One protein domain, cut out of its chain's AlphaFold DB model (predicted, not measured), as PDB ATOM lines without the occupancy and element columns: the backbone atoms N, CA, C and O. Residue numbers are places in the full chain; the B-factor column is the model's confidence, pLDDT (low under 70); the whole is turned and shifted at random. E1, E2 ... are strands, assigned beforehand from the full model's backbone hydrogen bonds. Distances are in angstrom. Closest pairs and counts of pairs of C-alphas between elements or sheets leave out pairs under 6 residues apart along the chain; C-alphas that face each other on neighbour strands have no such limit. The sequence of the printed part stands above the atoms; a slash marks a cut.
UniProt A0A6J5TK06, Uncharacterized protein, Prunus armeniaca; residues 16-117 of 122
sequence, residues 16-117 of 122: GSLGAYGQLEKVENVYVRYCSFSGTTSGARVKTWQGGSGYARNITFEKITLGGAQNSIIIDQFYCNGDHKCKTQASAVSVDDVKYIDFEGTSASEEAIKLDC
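AT A GLANCE: This is residues 16 to 117 of the 122 residues of an uncharacterized protein of Prunus armeniaca (UniProt A0A6J5TK06). The chain is wound in stacked turns, a short flattened solenoid: the long bent strands E2, E4 and E6 lie side by side as an arched wall, and the shorter strands E3, E5 and E7 form the opposite side of the turns. E1 lies at the start of the winding, by E3, and residues 80 to 93 make a long loop between E5 and E6. The printed part has 102 residues with seven named strands, E1 to E7 in chain order, and no named helix; the class is all strand. Both sheets, ordered E2, E4, E6 and E3, E5, E7, are parallel. The whole is compact, with a radius of gyration of the C-alphas of 13.8 A, and flat, spanning 35 by 29 by 15 A.

HOW THE PARTS SIT: E4, residues 53 to 69, is the inner strand between E2, residues 24 to 38, and E6, residues 94 to 107. N 27 and O 55 are 2.8 A apart, and N 61 and O 99 2.8 A, within hydrogen-bond range. E2 bends by 92 degrees at residue 34, E4 by 112 degrees at 66 and E6 by 99 degrees at 104; this sheet is twisted. In the other sheet E5, residues 71 to 79, is parallel to E3, residues 42 to 49, with N 46 and O 74 2.9 A apart, and to E7, residues 113 to 116, with N 116 and O 75 2.8 A apart. The closest C-alphas of E3 and E4 are those of Ser 42 and Ala 69, 5.3 A. E2 and E5 are apart.

IN THESE COORDINATES: E1, residues 16 to 18, begins at C-alpha 16 (290.681, 254.343, 382.985) and pairs with no named strand. E2 measures 33.1 A, E4 29.7 A, E6 27.0 A and E3 18.3 A. E7 ends at C-alpha 116 (279.871, 244.756, 384.712).

THE WHOLE: The C-alphas of Tyr 34 and Lys 87 are farthest apart, 38.0 A. The printed part has no cut. The link from E5 to E6 is long; the others are tight. Residues 82 to 85 are under 70 in pLDDT.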
ATOM      1  N   GLY A  16     290.227 255.315 383.976       81.19
ATOM      2  CA  GLY A  16     290.681 254.343 382.985       81.19
ATOM      3  C   GLY A  16     290.620 254.807 381.521       81.19
ATOM      4  O   GLY A  16     290.428 255.980 381.220       81.19
ATOM      5  N   SER A  17     290.779 253.899 380.557       87.25
ATOM      6  CA  SER A  17     290.879 252.445 380.756       87.25
ATOM      7  C   SER A  17     292.184 252.019 381.427       87.25
ATOM      8  O   SER A  17     293.235 252.470 380.979       87.25
ATOM      9  N   LEU A  18     292.108 251.142 382.434       89.88
ATOM     10  CA  LEU A  18     293.276 250.683 383.194       89.88
ATOM     11  C   LEU A  18     293.724 249.262 382.838       89.88
ATOM     12  O   LEU A  18     292.877 248.413 382.590       89.88
ATOM     13  N   GLY A  19     295.022 248.975 382.876       88.25
ATOM     14  CA  GLY A  19     295.588 247.629 382.732       88.25
ATOM     15  C   GLY A  19     295.702 247.130 381.289       88.25
ATOM     16  O   GLY A  19     295.752 245.921 381.052       88.25
ATOM     17  N   ALA A  20     295.723 248.045 380.314       87.69
ATOM     18  CA  ALA A  20     295.896 247.700 378.902       87.69
ATOM     19  C   ALA A  20     297.160 246.853 378.696       87.69
ATOM     20  O   ALA A  20     298.171 247.079 379.354       87.69
ATOM     21  N   TYR A  21     297.118 245.877 377.784       85.56
ATOM     22  CA  TYR A  21     298.245 244.970 377.500       85.56
ATOM     23  C   TYR A  21     298.791 244.218 378.730       85.56
ATOM     24  O   TYR A  21     299.979 243.902 378.787       85.56
ATOM     25  N   GLY A  22     297.938 243.956 379.723       86.12
ATOM     26  CA  GLY A  22     298.314 243.261 380.955       86.12
ATOM     27  C   GLY A  22     299.171 244.088 381.911       86.12
ATOM     28  O   GLY A  22     299.797 243.541 382.817       86.12
ATOM     29  N   GLN A  23     299.226 245.406 381.707       88.56
ATOM     30  CA  GLN A  23     300.006 246.291 382.560       88.56
ATOM     31  C   GLN A  23     299.460 246.323 383.990       88.56
ATOM     32  O   GLN A  23     298.265 246.141 384.242       88.56
ATOM     33  N   LEU A  24     300.378 246.577 384.923       92.00
ATOM     34  CA  LEU A  24     300.047 246.852 386.310       92.00
ATOM     35  C   LEU A  24     299.758 248.343 386.466       92.00
ATOM     36  O   LEU A  24     300.662 249.165 386.324       92.00
ATOM     37  N   GLU A  25     298.524 248.691 386.815       92.00
ATOM     38  CA  GLU A  25     298.112 250.076 387.029       92.00
ATOM     39  C   GLU A  25     297.389 250.252 388.360       92.00
ATOM     40  O   GLU A  25     296.664 249.381 388.840       92.00
ATOM     41  N   LYS A  26     297.649 251.392 389.001       92.69
ATOM     42  CA  LYS A  26     297.172 251.703 390.347       92.69
ATOM     43  C   LYS A  26     296.577 253.099 390.366       92.69
ATOM     44  O   LYS A  26     297.283 254.076 390.122       92.69
ATOM     45  N   VAL A  27     295.297 253.183 390.691       90.81
ATOM     46  CA  VAL A  27     294.562 254.426 390.910       90.81
ATOM     47  C   VAL A  27     293.985 254.383 392.315       90.81
ATOM     48  O   VAL A  27     293.372 253.398 392.716       90.81
ATOM     49  N   GLU A  28     294.183 255.445 393.086       92.88
ATOM     50  CA  GLU A  28     293.572 255.553 394.406       92.88
ATOM     51  C   GLU A  28     293.316 256.994 394.830       92.88
ATOM     52  O   GLU A  28     294.020 257.906 394.388       92.88
ATOM     53  N   ASN A  29     292.346 257.169 395.732       91.12
ATOM     54  CA  ASN A  29     291.987 258.448 396.350       91.12
ATOM     55  C   ASN A  29     291.494 259.481 395.323       91.12
ATOM     56  O   ASN A  29     291.982 260.613 395.270       91.12
ATOM     57  N   VAL A  30     290.538 259.081 394.484       88.44
ATOM     58  CA  VAL A  30     289.944 259.945 393.454       88.44
ATOM     59  C   VAL A  30     288.655 260.561 393.985       88.44
ATOM     60  O   VAL A  30     287.778 259.848 394.461       88.44
ATOM     61  N   TYR A  31     288.512 261.880 393.852       88.69
ATOM     62  CA  TYR A  31     287.318 262.615 394.271       88.69
ATOM     63  C   TYR A  31     286.802 263.477 393.123       88.69
ATOM     64  O   TYR A  31     287.462 264.426 392.703       88.69
ATOM     65  N   VAL A  32     285.607 263.163 392.639       87.38
ATOM     66  CA  VAL A  32     284.926 263.872 391.554       87.38
ATOM     67  C   VAL A  32     283.657 264.451 392.143       87.38
ATOM     68  O   VAL A  32     282.808 263.704 392.623       87.38
ATOM     69  N   ARG A  33     283.542 265.779 392.164       88.81
ATOM     70  CA  ARG A  33     282.466 266.431 392.907       88.81
ATOM     71  C   ARG A  33     282.013 267.755 392.331       88.81
ATOM     72  O   ARG A  33     282.830 268.483 391.768       88.81
ATOM     73  N   TYR A  34     280.744 268.085 392.567       88.31
ATOM     74  CA  TYR A  34     280.109 269.325 392.104       88.31
ATOM     75  C   TYR A  34     280.190 269.482 390.579       88.31
ATOM     76  O   TYR A  34     280.538 270.548 390.066       88.31
ATOM     77  N   CYS A  35     279.921 268.395 389.855       84.19
ATOM     78  CA  CYS A  35     279.964 268.378 388.396       84.19
ATOM     79  C   CYS A  35     278.553 268.279 387.819       84.19
ATOM     80  O   CYS A  35     277.697 267.573 388.349       84.19
ATOM     81  N   SER A  36     278.344 268.919 386.672       85.12
ATOM     82  CA  SER A  36     277.128 268.754 385.882       85.12
ATOM     83  C   SER A  36     277.496 268.273 384.486       85.12
ATOM     84  O   SER A  36     278.372 268.849 383.842       85.12
ATOM     85  N   PHE A  37     276.837 267.218 384.018       84.06
ATOM     86  CA  PHE A  37     277.056 266.641 382.696       84.06
ATOM     87  C   PHE A  37     275.750 266.673 381.910       84.06
ATOM     88  O   PHE A  37     274.705 266.311 382.439       84.06
ATOM     89  N   SER A  38     275.797 267.063 380.639       84.88
ATOM     90  CA  SER A  38     274.620 267.071 379.769       84.88
ATOM     91  C   SER A  38     274.966 266.480 378.409       84.88
ATOM     92  O   SER A  38     276.019 266.797 377.859       84.88
ATOM     93  N   GLY A  39     274.090 265.631 377.866       80.50
ATOM     94  CA  GLY A  39     274.275 264.997 376.555       80.50
ATOM     95  C   GLY A  39     275.527 264.119 376.449       80.50
ATOM     96  O   GLY A  39     276.081 263.961 375.362       80.50
ATOM     97  N   THR A  40     276.020 263.587 377.570       83.19
ATOM     98  CA  THR A  40     277.218 262.744 377.603       83.19
ATOM     99  C   THR A  40     276.884 261.269 377.402       83.19
ATOM    100  O   THR A  40     275.750 260.827 377.564       83.19
ATOM    101  N   THR A  41     277.888 260.457 377.069       82.31
ATOM    102  CA  THR A  41     277.708 258.998 377.056       82.31
ATOM    103  C   THR A  41     277.614 258.427 378.468       82.31
ATOM    104  O   THR A  41     276.931 257.432 378.677       82.31
ATOM    105  N   SER A  42     278.265 259.063 379.445       84.00
ATOM    106  CA  SER A  42     278.099 258.724 380.854       84.00
ATOM    107  C   SER A  42     278.379 259.871 381.815       84.00
ATOM    108  O   SER A  42     278.987 260.876 381.433       84.00
ATOM    109  N   GLY A  43     277.891 259.726 383.049       83.81
ATOM    110  CA  GLY A  43     278.100 260.677 384.141       83.81
ATOM    111  C   GLY A  43     279.219 260.270 385.099       83.81
ATOM    112  O   GLY A  43     279.997 261.112 385.538       83.81
ATOM    113  N   ALA A  44     279.352 258.973 385.373       89.38
ATOM    114  CA  ALA A  44     280.495 258.402 386.070       89.38
ATOM    115  C   ALA A  44     280.878 257.058 385.455       89.38
ATOM    116  O   ALA A  44     280.032 256.183 385.288       89.38
ATOM    117  N   ARG A  45     282.156 256.898 385.090       90.00
ATOM    118  CA  ARG A  45     282.630 255.689 384.414       90.00
ATOM    119  C   ARG A  45     284.007 255.244 384.888       90.00
ATOM    120  O   ARG A  45     284.963 256.023 384.808       90.00
ATOM    121  N   VAL A  46     284.088 253.979 385.296       91.25
ATOM    122  CA  VAL A  46     285.318 253.234 385.593       91.25
ATOM    123  C   VAL A  46     285.482 252.131 384.546       91.25
ATOM    124  O   VAL A  46     284.546 251.375 384.296       91.25
ATOM    125  N   LYS A  47     286.653 252.050 383.909       90.62
ATOM    126  CA  LYS A  47     286.966 251.038 382.887       90.62
ATOM    127  C   LYS A  47     288.275 250.328 383.199       90.62
ATOM    128  O   LYS A  47     289.303 250.996 383.339       90.62
ATOM    129  N   THR A  48     288.279 249.002 383.184       89.62
ATOM    130  CA  THR A  48     289.504 248.198 383.303       89.62
ATOM    131  C   THR A  48     289.577 247.153 382.200       89.62
ATOM    132  O   THR A  48     288.563 246.605 381.777       89.62
ATOM    133  N   TRP A  49     290.789 246.886 381.724       88.62
ATOM    134  CA  TRP A  49     291.070 245.871 380.725       88.62
ATOM    135  C   TRP A  49     291.128 244.484 381.349       88.62
ATOM    136  O   TRP A  49     291.748 244.284 382.398       88.62
ATOM    137  N   GLN A  50     290.573 243.507 380.635       86.44
ATOM    138  CA  GLN A  50     290.830 242.105 380.943       86.44
ATOM    139  C   GLN A  50     292.307 241.761 380.726       86.44
ATOM    140  O   GLN A  50     292.927 242.182 379.748       86.44
ATOM    141  N   GLY A  51     292.855 240.958 381.632       86.69
ATOM    142  CA  GLY A  51     294.269 240.596 381.701       86.69
ATOM    143  C   GLY A  51     295.138 241.620 382.434       86.69
ATOM    144  O   GLY A  51     296.315 241.349 382.653       86.69
ATOM    145  N   GLY A  52     294.589 242.787 382.796       88.38
ATOM    146  CA  GLY A  52     295.282 243.811 383.576       88.38
ATOM    147  C   GLY A  52     295.525 243.396 385.029       88.38
ATOM    148  O   GLY A  52     294.929 242.445 385.529       88.38
ATOM    149  N   SER A  53     296.384 244.135 385.732       90.19
ATOM    150  CA  SER A  53     296.654 243.901 387.157       90.19
ATOM    151  C   SER A  53     296.799 245.209 387.939       90.19
ATOM    152  O   SER A  53     297.003 246.275 387.363       90.19
ATOM    153  N   GLY A  54     296.699 245.142 389.267       92.44
ATOM    154  CA  GLY A  54     296.733 246.317 390.142       92.44
ATOM    155  C   GLY A  54     295.355 246.647 390.711       92.44
ATOM    156  O   GLY A  54     294.565 245.732 390.925       92.44
ATOM    157  N   TYR A  55     295.089 247.924 391.001       92.25
ATOM    158  CA  TYR A  55     293.861 248.341 391.688       92.25
ATOM    159  C   TYR A  55     293.367 249.734 391.279       92.25
ATOM    160  O   TYR A  55     294.150 250.626 390.960       92.25
ATOM    161  N   ALA A  56     292.062 249.943 391.383       92.81
ATOM    162  CA  ALA A  56     291.380 251.226 391.356       92.81
ATOM    163  C   ALA A  56     290.517 251.314 392.622       92.81
ATOM    164  O   ALA A  56     289.501 250.630 392.706       92.81
ATOM    165  N   ARG A  57     290.939 252.098 393.625       93.81
ATOM    166  CA  ARG A  57     290.287 252.083 394.947       93.81
ATOM    167  C   ARG A  57     290.048 253.439 395.591       93.81
ATOM    168  O   ARG A  57     290.754 254.395 395.284       93.81
ATOM    169  N   ASN A  58     289.116 253.512 396.537       94.25
ATOM    170  CA  ASN A  58     288.760 254.750 397.241       94.25
ATOM    171  C   ASN A  58     288.456 255.883 396.242       94.25
ATOM    172  O   ASN A  58     289.186 256.875 396.128       94.25
ATOM    173  N   ILE A  59     287.411 255.670 395.446       92.88
ATOM    174  CA  ILE A  59     286.953 256.582 394.394       92.88
ATOM    175  C   ILE A  59     285.581 257.106 394.805       92.88
ATOM    176  O   ILE A  59     284.673 256.327 395.057       92.88
ATOM    177  N   THR A  60     285.401 258.421 394.859       92.81
ATOM    178  CA  THR A  60     284.128 259.044 395.239       92.81
ATOM    179  C   THR A  60     283.631 259.970 394.137       92.81
ATOM    180  O   THR A  60     284.312 260.929 393.774       92.81
ATOM    181  N   PHE A  61     282.424 259.700 393.646       91.56
ATOM    182  CA  PHE A  61     281.614 260.597 392.829       91.56
ATOM    183  C   PHE A  61     280.533 261.206 393.725       91.56
ATOM    184  O   PHE A  61     279.688 260.476 394.235       91.56
ATOM    185  N   GLU A  62     280.567 262.516 393.954       93.12
ATOM    186  CA  GLU A  62     279.684 263.198 394.911       93.12
ATOM    187  C   GLU A  62     279.020 264.435 394.293       93.12
ATOM    188  O   GLU A  62     279.701 265.255 393.682       93.12
ATOM    189  N   LYS A  63     277.713 264.641 394.503       92.62
ATOM    190  CA  LYS A  63     276.984 265.838 394.029       92.62
ATOM    191  C   LYS A  63     277.159 266.039 392.528       92.62
ATOM    192  O   LYS A  63     277.765 267.014 392.068       92.62
ATOM    193  N   ILE A  64     276.680 265.052 391.779       89.62
ATOM    194  CA  ILE A  64     276.757 265.020 390.323       89.62
ATOM    195  C   ILE A  64     275.348 265.153 389.758       89.62
ATOM    196  O   ILE A  64     274.480 264.354 390.096       89.62
ATOM    197  N   THR A  65     275.144 266.117 388.860       90.06
ATOM    198  CA  THR A  65     273.854 266.337 388.188       90.06
ATOM    199  C   THR A  65     273.954 265.968 386.705       90.06
ATOM    200  O   THR A  65     274.843 266.454 386.000       90.06
ATOM    201  N   LEU A  66     273.041 265.135 386.202       88.25
ATOM    202  CA  LEU A  66     272.993 264.691 384.805       88.25
ATOM    203  C   LEU A  66     271.781 265.227 384.032       88.25
ATOM    204  O   LEU A  66     270.649 265.192 384.507       88.25
ATOM    205  N   GLY A  67     272.009 265.631 382.785       87.81
ATOM    206  CA  GLY A  67     270.970 265.953 381.806       87.81
ATOM    207  C   GLY A  67     271.075 265.066 380.567       87.81
ATOM    208  O   GLY A  67     271.820 265.384 379.640       87.81
ATOM    209  N   GLY A  68     270.338 263.956 380.531       81.38
ATOM    210  CA  GLY A  68     270.272 263.068 379.365       81.38
ATOM    211  C   GLY A  68     271.588 262.356 379.036       81.38
ATOM    212  O   GLY A  68     271.988 262.315 377.873       81.38
ATOM    213  N   ALA A  69     272.283 261.820 380.043       84.50
ATOM    214  CA  ALA A  69     273.442 260.956 379.801       84.50
ATOM    215  C   ALA A  69     272.985 259.578 379.290       84.50
ATOM    216  O   ALA A  69     272.001 259.064 379.806       84.50
ATOM    217  N   GLN A  70     273.679 258.948 378.331       83.75
ATOM    218  CA  GLN A  70     273.268 257.625 377.818       83.75
ATOM    219  C   GLN A  70     273.203 256.583 378.941       83.75
ATOM    220  O   GLN A  70     272.119 256.090 379.226       83.75
ATOM    221  N   ASN A  71     274.309 256.317 379.640       86.75
ATOM    222  CA  ASN A  71     274.312 255.532 380.877       86.75
ATOM    223  C   ASN A  71     274.885 256.398 381.998       86.75
ATOM    224  O   ASN A  71     276.028 256.837 381.936       86.75
ATOM    225  N   SER A  72     274.113 256.649 383.043       88.19
ATOM    226  CA  SER A  72     274.503 257.542 384.136       88.19
ATOM    227  C   SER A  72     275.757 257.059 384.872       88.19
ATOM    228  O   SER A  72     276.703 257.835 385.028       88.19
ATOM    229  N   ILE A  73     275.795 255.781 385.259       91.75
ATOM    230  CA  ILE A  73     276.909 255.162 385.989       91.75
ATOM    231  C   ILE A  73     277.339 253.879 385.273       91.75
ATOM    232  O   ILE A  73     276.505 253.020 384.994       91.75
ATOM    233  N   ILE A  74     278.639 253.738 384.999       91.94
ATOM    234  CA  ILE A  74     279.226 252.537 384.399       91.94
ATOM    235  C   ILE A  74     280.444 252.067 385.203       91.94
ATOM    236  O   ILE A  74     281.405 252.818 385.385       91.94
ATOM    237  N   ILE A  75     280.466 250.786 385.564       91.81
ATOM    238  CA  ILE A  75     281.705 250.042 385.817       91.81
ATOM    239  C   ILE A  75     281.810 248.955 384.750       91.81
ATOM    240  O   ILE A  75     280.874 248.190 384.551       91.81
ATOM    241  N   ASP A  76     282.935 248.927 384.045       89.75
ATOM    242  CA  ASP A  76     283.208 247.995 382.954       89.75
ATOM    243  C   ASP A  76     284.592 247.375 383.164       89.75
ATOM    244  O   ASP A  76     285.611 247.971 382.799       89.75
ATOM    245  N   GLN A  77     284.629 246.199 383.801       87.94
ATOM    246  CA  GLN A  77     285.869 245.443 384.004       87.94
ATOM    247  C   GLN A  77     286.219 244.508 382.836       87.94
ATOM    248  O   GLN A  77     287.256 243.842 382.856       87.94
ATOM    249  N   PHE A  78     285.385 244.486 381.793       86.00
ATOM    250  CA  PHE A  78     285.526 243.616 380.627       86.00
ATOM    251  C   PHE A  78     285.974 244.388 379.380       86.00
ATOM    252  O   PHE A  78     285.736 243.956 378.249       86.00
ATOM    253  N   TYR A  79     286.618 245.543 379.561       83.19
ATOM    254  CA  TYR A  79     287.005 246.388 378.442       83.19
ATOM    255  C   TYR A  79     288.106 245.718 377.611       83.19
ATOM    256  O   TYR A  79     289.142 245.293 378.127       83.19
ATOM    257  N   CYS A  80     287.902 245.629 376.297       78.19
ATOM    258  CA  CYS A  80     288.917 245.125 375.376       78.19
ATOM    259  C   CYS A  80     288.684 245.608 373.945       78.19
ATOM    260  O   CYS A  80     287.659 245.312 373.330       78.19
ATOM    261  N   ASN A  81     289.649 246.357 373.404       70.12
ATOM    262  CA  ASN A  81     289.655 246.866 372.023       70.12
ATOM    263  C   ASN A  81     288.334 247.535 371.571       70.12
ATOM    264  O   ASN A  81     288.038 247.555 370.384       70.12
ATOM    265  N   GLY A  82     287.527 248.059 372.500       63.25
ATOM    266  CA  GLY A  82     286.237 248.697 372.214       63.25
ATOM    267  C   GLY A  82     285.066 247.764 371.864       63.25
ATOM    268  O   GLY A  82     283.929 248.199 372.000       63.25
ATOM    269  N   ASP A  83     285.314 246.504 371.491       60.38
ATOM    270  CA  ASP A  83     284.291 245.603 370.928       60.38
ATOM    271  C   ASP A  83     283.812 244.491 371.883       60.38
ATOM    272  O   ASP A  83     282.960 243.692 371.499       60.38
ATOM    273  N   HIS A  84     284.358 244.386 373.103       64.50
ATOM    274  CA  HIS A  84     284.007 243.361 374.114       64.50
ATOM    275  C   HIS A  84     284.134 241.889 373.647       64.50
ATOM    276  O   HIS A  84     283.739 240.967 374.354       64.50
ATOM    277  N   LYS A  85     284.733 241.633 372.476       65.25
ATOM    278  CA  LYS A  85     284.968 240.289 371.905       65.25
ATOM    279  C   LYS A  85     286.260 239.636 372.413       65.25
ATOM    280  O   LYS A  85     286.917 238.895 371.680       65.25
ATOM    281  N   CYS A  86     286.676 239.934 373.636       70.44
ATOM    282  CA  CYS A  86     287.803 239.251 374.263       70.44
ATOM    283  C   CYS A  86     287.338 237.970 374.945       70.44
ATOM    284  O   CYS A  86     286.202 237.841 375.392       70.44
ATOM    285  N   LYS A  87     288.255 237.005 375.041       70.81
ATOM    286  CA  LYS A  87     288.074 235.895 375.971       70.81
ATOM    287  C   LYS A  87     288.145 236.451 377.387       70.81
ATOM    288  O   LYS A  87     289.082 237.194 377.679       70.81
ATOM    289  N   THR A  88     287.217 236.033 378.243       71.38
ATOM    290  CA  THR A  88     287.285 236.319 379.674       71.38
ATOM    291  C   THR A  88     288.634 235.860 380.216       71.38
ATOM    292  O   THR A  88     289.013 234.700 380.036       71.38
ATOM    293  N   GLN A  89     289.378 236.774 380.835       73.12
ATOM    294  CA  GLN A  89     290.665 236.468 381.457       73.12
ATOM    295  C   GLN A  89     290.502 236.430 382.971       73.12
ATOM    296  O   GLN A  89     289.714 237.185 383.521       73.12
ATOM    297  N   ALA A  90     291.276 235.576 383.641       70.50
ATOM    298  CA  ALA A  90     291.195 235.368 385.090       70.50
ATOM    299  C   ALA A  90     291.785 236.518 385.933       70.50
ATOM    300  O   ALA A  90     291.895 236.397 387.149       70.50
ATOM    301  N   SER A  91     292.237 237.598 385.295       72.50
ATOM    302  CA  SER A  91     292.806 238.763 385.969       72.50
ATOM    303  C   SER A  91     292.297 240.038 385.316       72.50
ATOM    304  O   SER A  91     292.097 240.090 384.102       72.50
ATOM    305  N   ALA A  92     292.085 241.054 386.137       81.44
ATOM    306  CA  ALA A  92     291.829 242.429 385.756       81.44
ATOM    307  C   ALA A  92     292.328 243.324 386.899       81.44
ATOM    308  O   ALA A  92     292.669 242.856 387.990       81.44
ATOM    309  N   VAL A  93     292.369 244.630 386.654       89.19
ATOM    310  CA  VAL A  93     292.575 245.614 387.723       89.19
ATOM    311  C   VAL A  93     291.397 245.509 388.699       89.19
ATOM    312  O   VAL A  93     290.244 245.601 388.268       89.19
ATOM    313  N   SER A  94     291.664 245.307 389.995       92.00
ATOM    314  CA  SER A  94     290.589 245.252 390.995       92.00
ATOM    315  C   SER A  94     289.936 246.623 391.154       92.00
ATOM    316  O   SER A  94     290.598 247.653 391.007       92.00
ATOM    317  N   VAL A  95     288.634 246.654 391.427       92.50
ATOM    318  CA  VAL A  95     287.875 247.890 391.644       92.50
ATOM    319  C   VAL A  95     287.217 247.791 393.012       92.50
ATOM    320  O   VAL A  95     286.328 246.969 393.199       92.50
ATOM    321  N   ASP A  96     287.658 248.624 393.952       92.69
ATOM    322  CA  ASP A  96     287.261 248.554 395.362       92.69
ATOM    323  C   ASP A  96     286.900 249.942 395.918       92.69
ATOM    324  O   ASP A  96     287.373 250.965 395.430       92.69
ATOM    325  N   ASP A  97     286.045 250.004 396.936       93.94
ATOM    326  CA  ASP A  97     285.620 251.246 397.600       93.94
ATOM    327  C   ASP A  97     285.263 252.398 396.628       93.94
ATOM    328  O   ASP A  97     285.838 253.493 396.666       93.94
ATOM    329  N   VAL A  98     284.319 252.136 395.714       93.75
ATOM    330  CA  VAL A  98     283.757 253.144 394.802       93.75
ATOM    331  C   VAL A  98     282.414 253.636 395.337       93.75
ATOM    332  O   VAL A  98     281.485 252.853 395.528       93.75
ATOM    333  N   LYS A  99     282.295 254.946 395.552       94.69
ATOM    334  CA  LYS A  99     281.116 255.601 396.130       94.69
ATOM    335  C   LYS A  99     280.463 256.539 395.123       94.69
ATOM    336  O   LYS A  99     281.144 257.344 394.492       94.69
ATOM    337  N   TYR A 100     279.138 256.468 395.038       93.38
ATOM    338  CA  TYR A 100     278.289 257.398 394.293       93.38
ATOM    339  C   TYR A 100     277.325 258.047 395.293       93.38
ATOM    340  O   TYR A 100     276.511 257.353 395.896       93.38
ATOM    341  N   ILE A 101     277.466 259.351 395.526       95.31
ATOM    342  CA  ILE A 101     276.777 260.100 396.587       95.31
ATOM    343  C   ILE A 101     276.092 261.312 395.952       95.31
ATOM    344  O   ILE A 101     276.715 262.015 395.160       95.31
ATOM    345  N   ASP A 102     274.827 261.569 396.287       94.88
ATOM    346  CA  ASP A 102     274.049 262.698 395.748       94.88
ATOM    347  C   ASP A 102     274.142 262.800 394.212       94.88
ATOM    348  O   ASP A 102     274.496 263.834 393.641       94.88
ATOM    349  N   PHE A 103     273.907 261.671 393.541       90.50
ATOM    350  CA  PHE A 103     273.965 261.549 392.089       90.50
ATOM    351  C   PHE A 103     272.541 261.630 391.522       90.50
ATOM    352  O   PHE A 103     271.724 260.741 391.754       90.50
ATOM    353  N   GLU A 104     272.230 262.702 390.798       92.38
ATOM    354  CA  GLU A 104     270.870 263.062 390.380       92.38
ATOM    355  C   GLU A 104     270.795 263.395 388.884       92.38
ATOM    356  O   GLU A 104     271.794 263.762 388.267       92.38
ATOM    357  N   GLY A 105     269.609 263.294 388.276       90.00
ATOM    358  CA  GLY A 105     269.392 263.698 386.885       90.00
ATOM    359  C   GLY A 105     268.639 262.681 386.034       90.00
ATOM    360  O   GLY A 105     267.909 261.837 386.552       90.00
ATOM    361  N   THR A 106     268.804 262.778 384.712       88.69
ATOM    362  CA  THR A 106     268.102 261.927 383.737       88.69
ATOM    363  C   THR A 106     269.050 261.115 382.857       88.69
ATOM    364  O   THR A 106     270.094 261.598 382.407       88.69
ATOM    365  N   SER A 107     268.640 259.875 382.579       89.44
ATOM    366  CA  SER A 107     269.266 258.983 381.602       89.44
ATOM    367  C   SER A 107     268.560 259.098 380.249       89.44
ATOM    368  O   SER A 107     267.343 259.265 380.198       89.44
ATOM    369  N   ALA A 108     269.319 259.000 379.160       89.50
ATOM    370  CA  ALA A 108     268.804 258.897 377.797       89.50
ATOM    371  C   ALA A 108     268.609 257.437 377.344       89.50
ATOM    372  O   ALA A 108     267.980 257.215 376.311       89.50
ATOM    373  N   SER A 109     269.114 256.457 378.103       88.12
ATOM    374  CA  SER A 109     268.827 255.030 377.899       88.12
ATOM    375  C   SER A 109     267.992 254.441 379.040       88.12
ATOM    376  O   SER A 109     267.950 254.997 380.142       88.12
ATOM    377  N   GLU A 110     267.357 253.294 378.776       89.56
ATOM    378  CA  GLU A 110     266.633 252.507 379.786       89.56
ATOM    379  C   GLU A 110     267.565 252.001 380.899       89.56
ATOM    380  O   GLU A 110     267.190 251.988 382.071       89.56
ATOM    381  N   GLU A 111     268.805 251.641 380.554       90.56
ATOM    382  CA  GLU A 111     269.813 251.175 381.507       90.56
ATOM    383  C   GLU A 111     270.651 252.351 382.031       90.56
ATOM    384  O   GLU A 111     271.757 252.635 381.573       90.56
ATOM    385  N   ALA A 112     270.134 253.059 383.034       89.94
ATOM    386  CA  ALA A 112     270.857 254.183 383.628       89.94
ATOM    387  C   ALA A 112     272.149 253.759 384.355       89.94
ATOM    388  O   ALA A 112     273.096 254.541 384.428       89.94
ATOM    389  N   ILE A 113     272.198 252.547 384.909       92.50
ATOM    390  CA  ILE A 113     273.329 252.053 385.700       92.50
ATOM    391  C   ILE A 113     273.729 250.682 385.173       92.50
ATOM    392  O   ILE A 113     272.894 249.785 385.129       92.50
ATOM    393  N   LYS A 114     275.012 250.524 384.838       91.31
ATOM    394  CA  LYS A 114     275.587 249.264 384.369       91.31
ATOM    395  C   LYS A 114     276.847 248.922 385.156       91.31
ATOM    396  O   LYS A 114     277.818 249.676 385.123       91.31
ATOM    397  N   LEU A 115     276.833 247.805 385.876       91.75
ATOM    398  CA  LEU A 115     277.943 247.364 386.726       91.75
ATOM    399  C   LEU A 115     278.418 245.982 386.270       91.75
ATOM    400  O   LEU A 115     278.027 244.958 386.827       91.75
ATOM    401  N   ASP A 116     279.268 245.970 385.249       89.25
ATOM    402  CA  ASP A 116     279.871 244.756 384.712       89.25
ATOM    403  C   ASP A 116     281.197 244.491 385.439       89.25
ATOM    404  O   ASP A 116     282.288 244.761 384.922       89.25
ATOM    405  N   CYS A 117     281.088 243.995 386.674       87.19
ATOM    406  CA  CYS A 117     282.234 243.630 387.504       87.19
ATOM    407  C   CYS A 117     282.605 242.146 387.354       87.19
ATOM    408  O   CYS A 117     281.741 241.282 387.178       87.19
TER     409      CYS A 117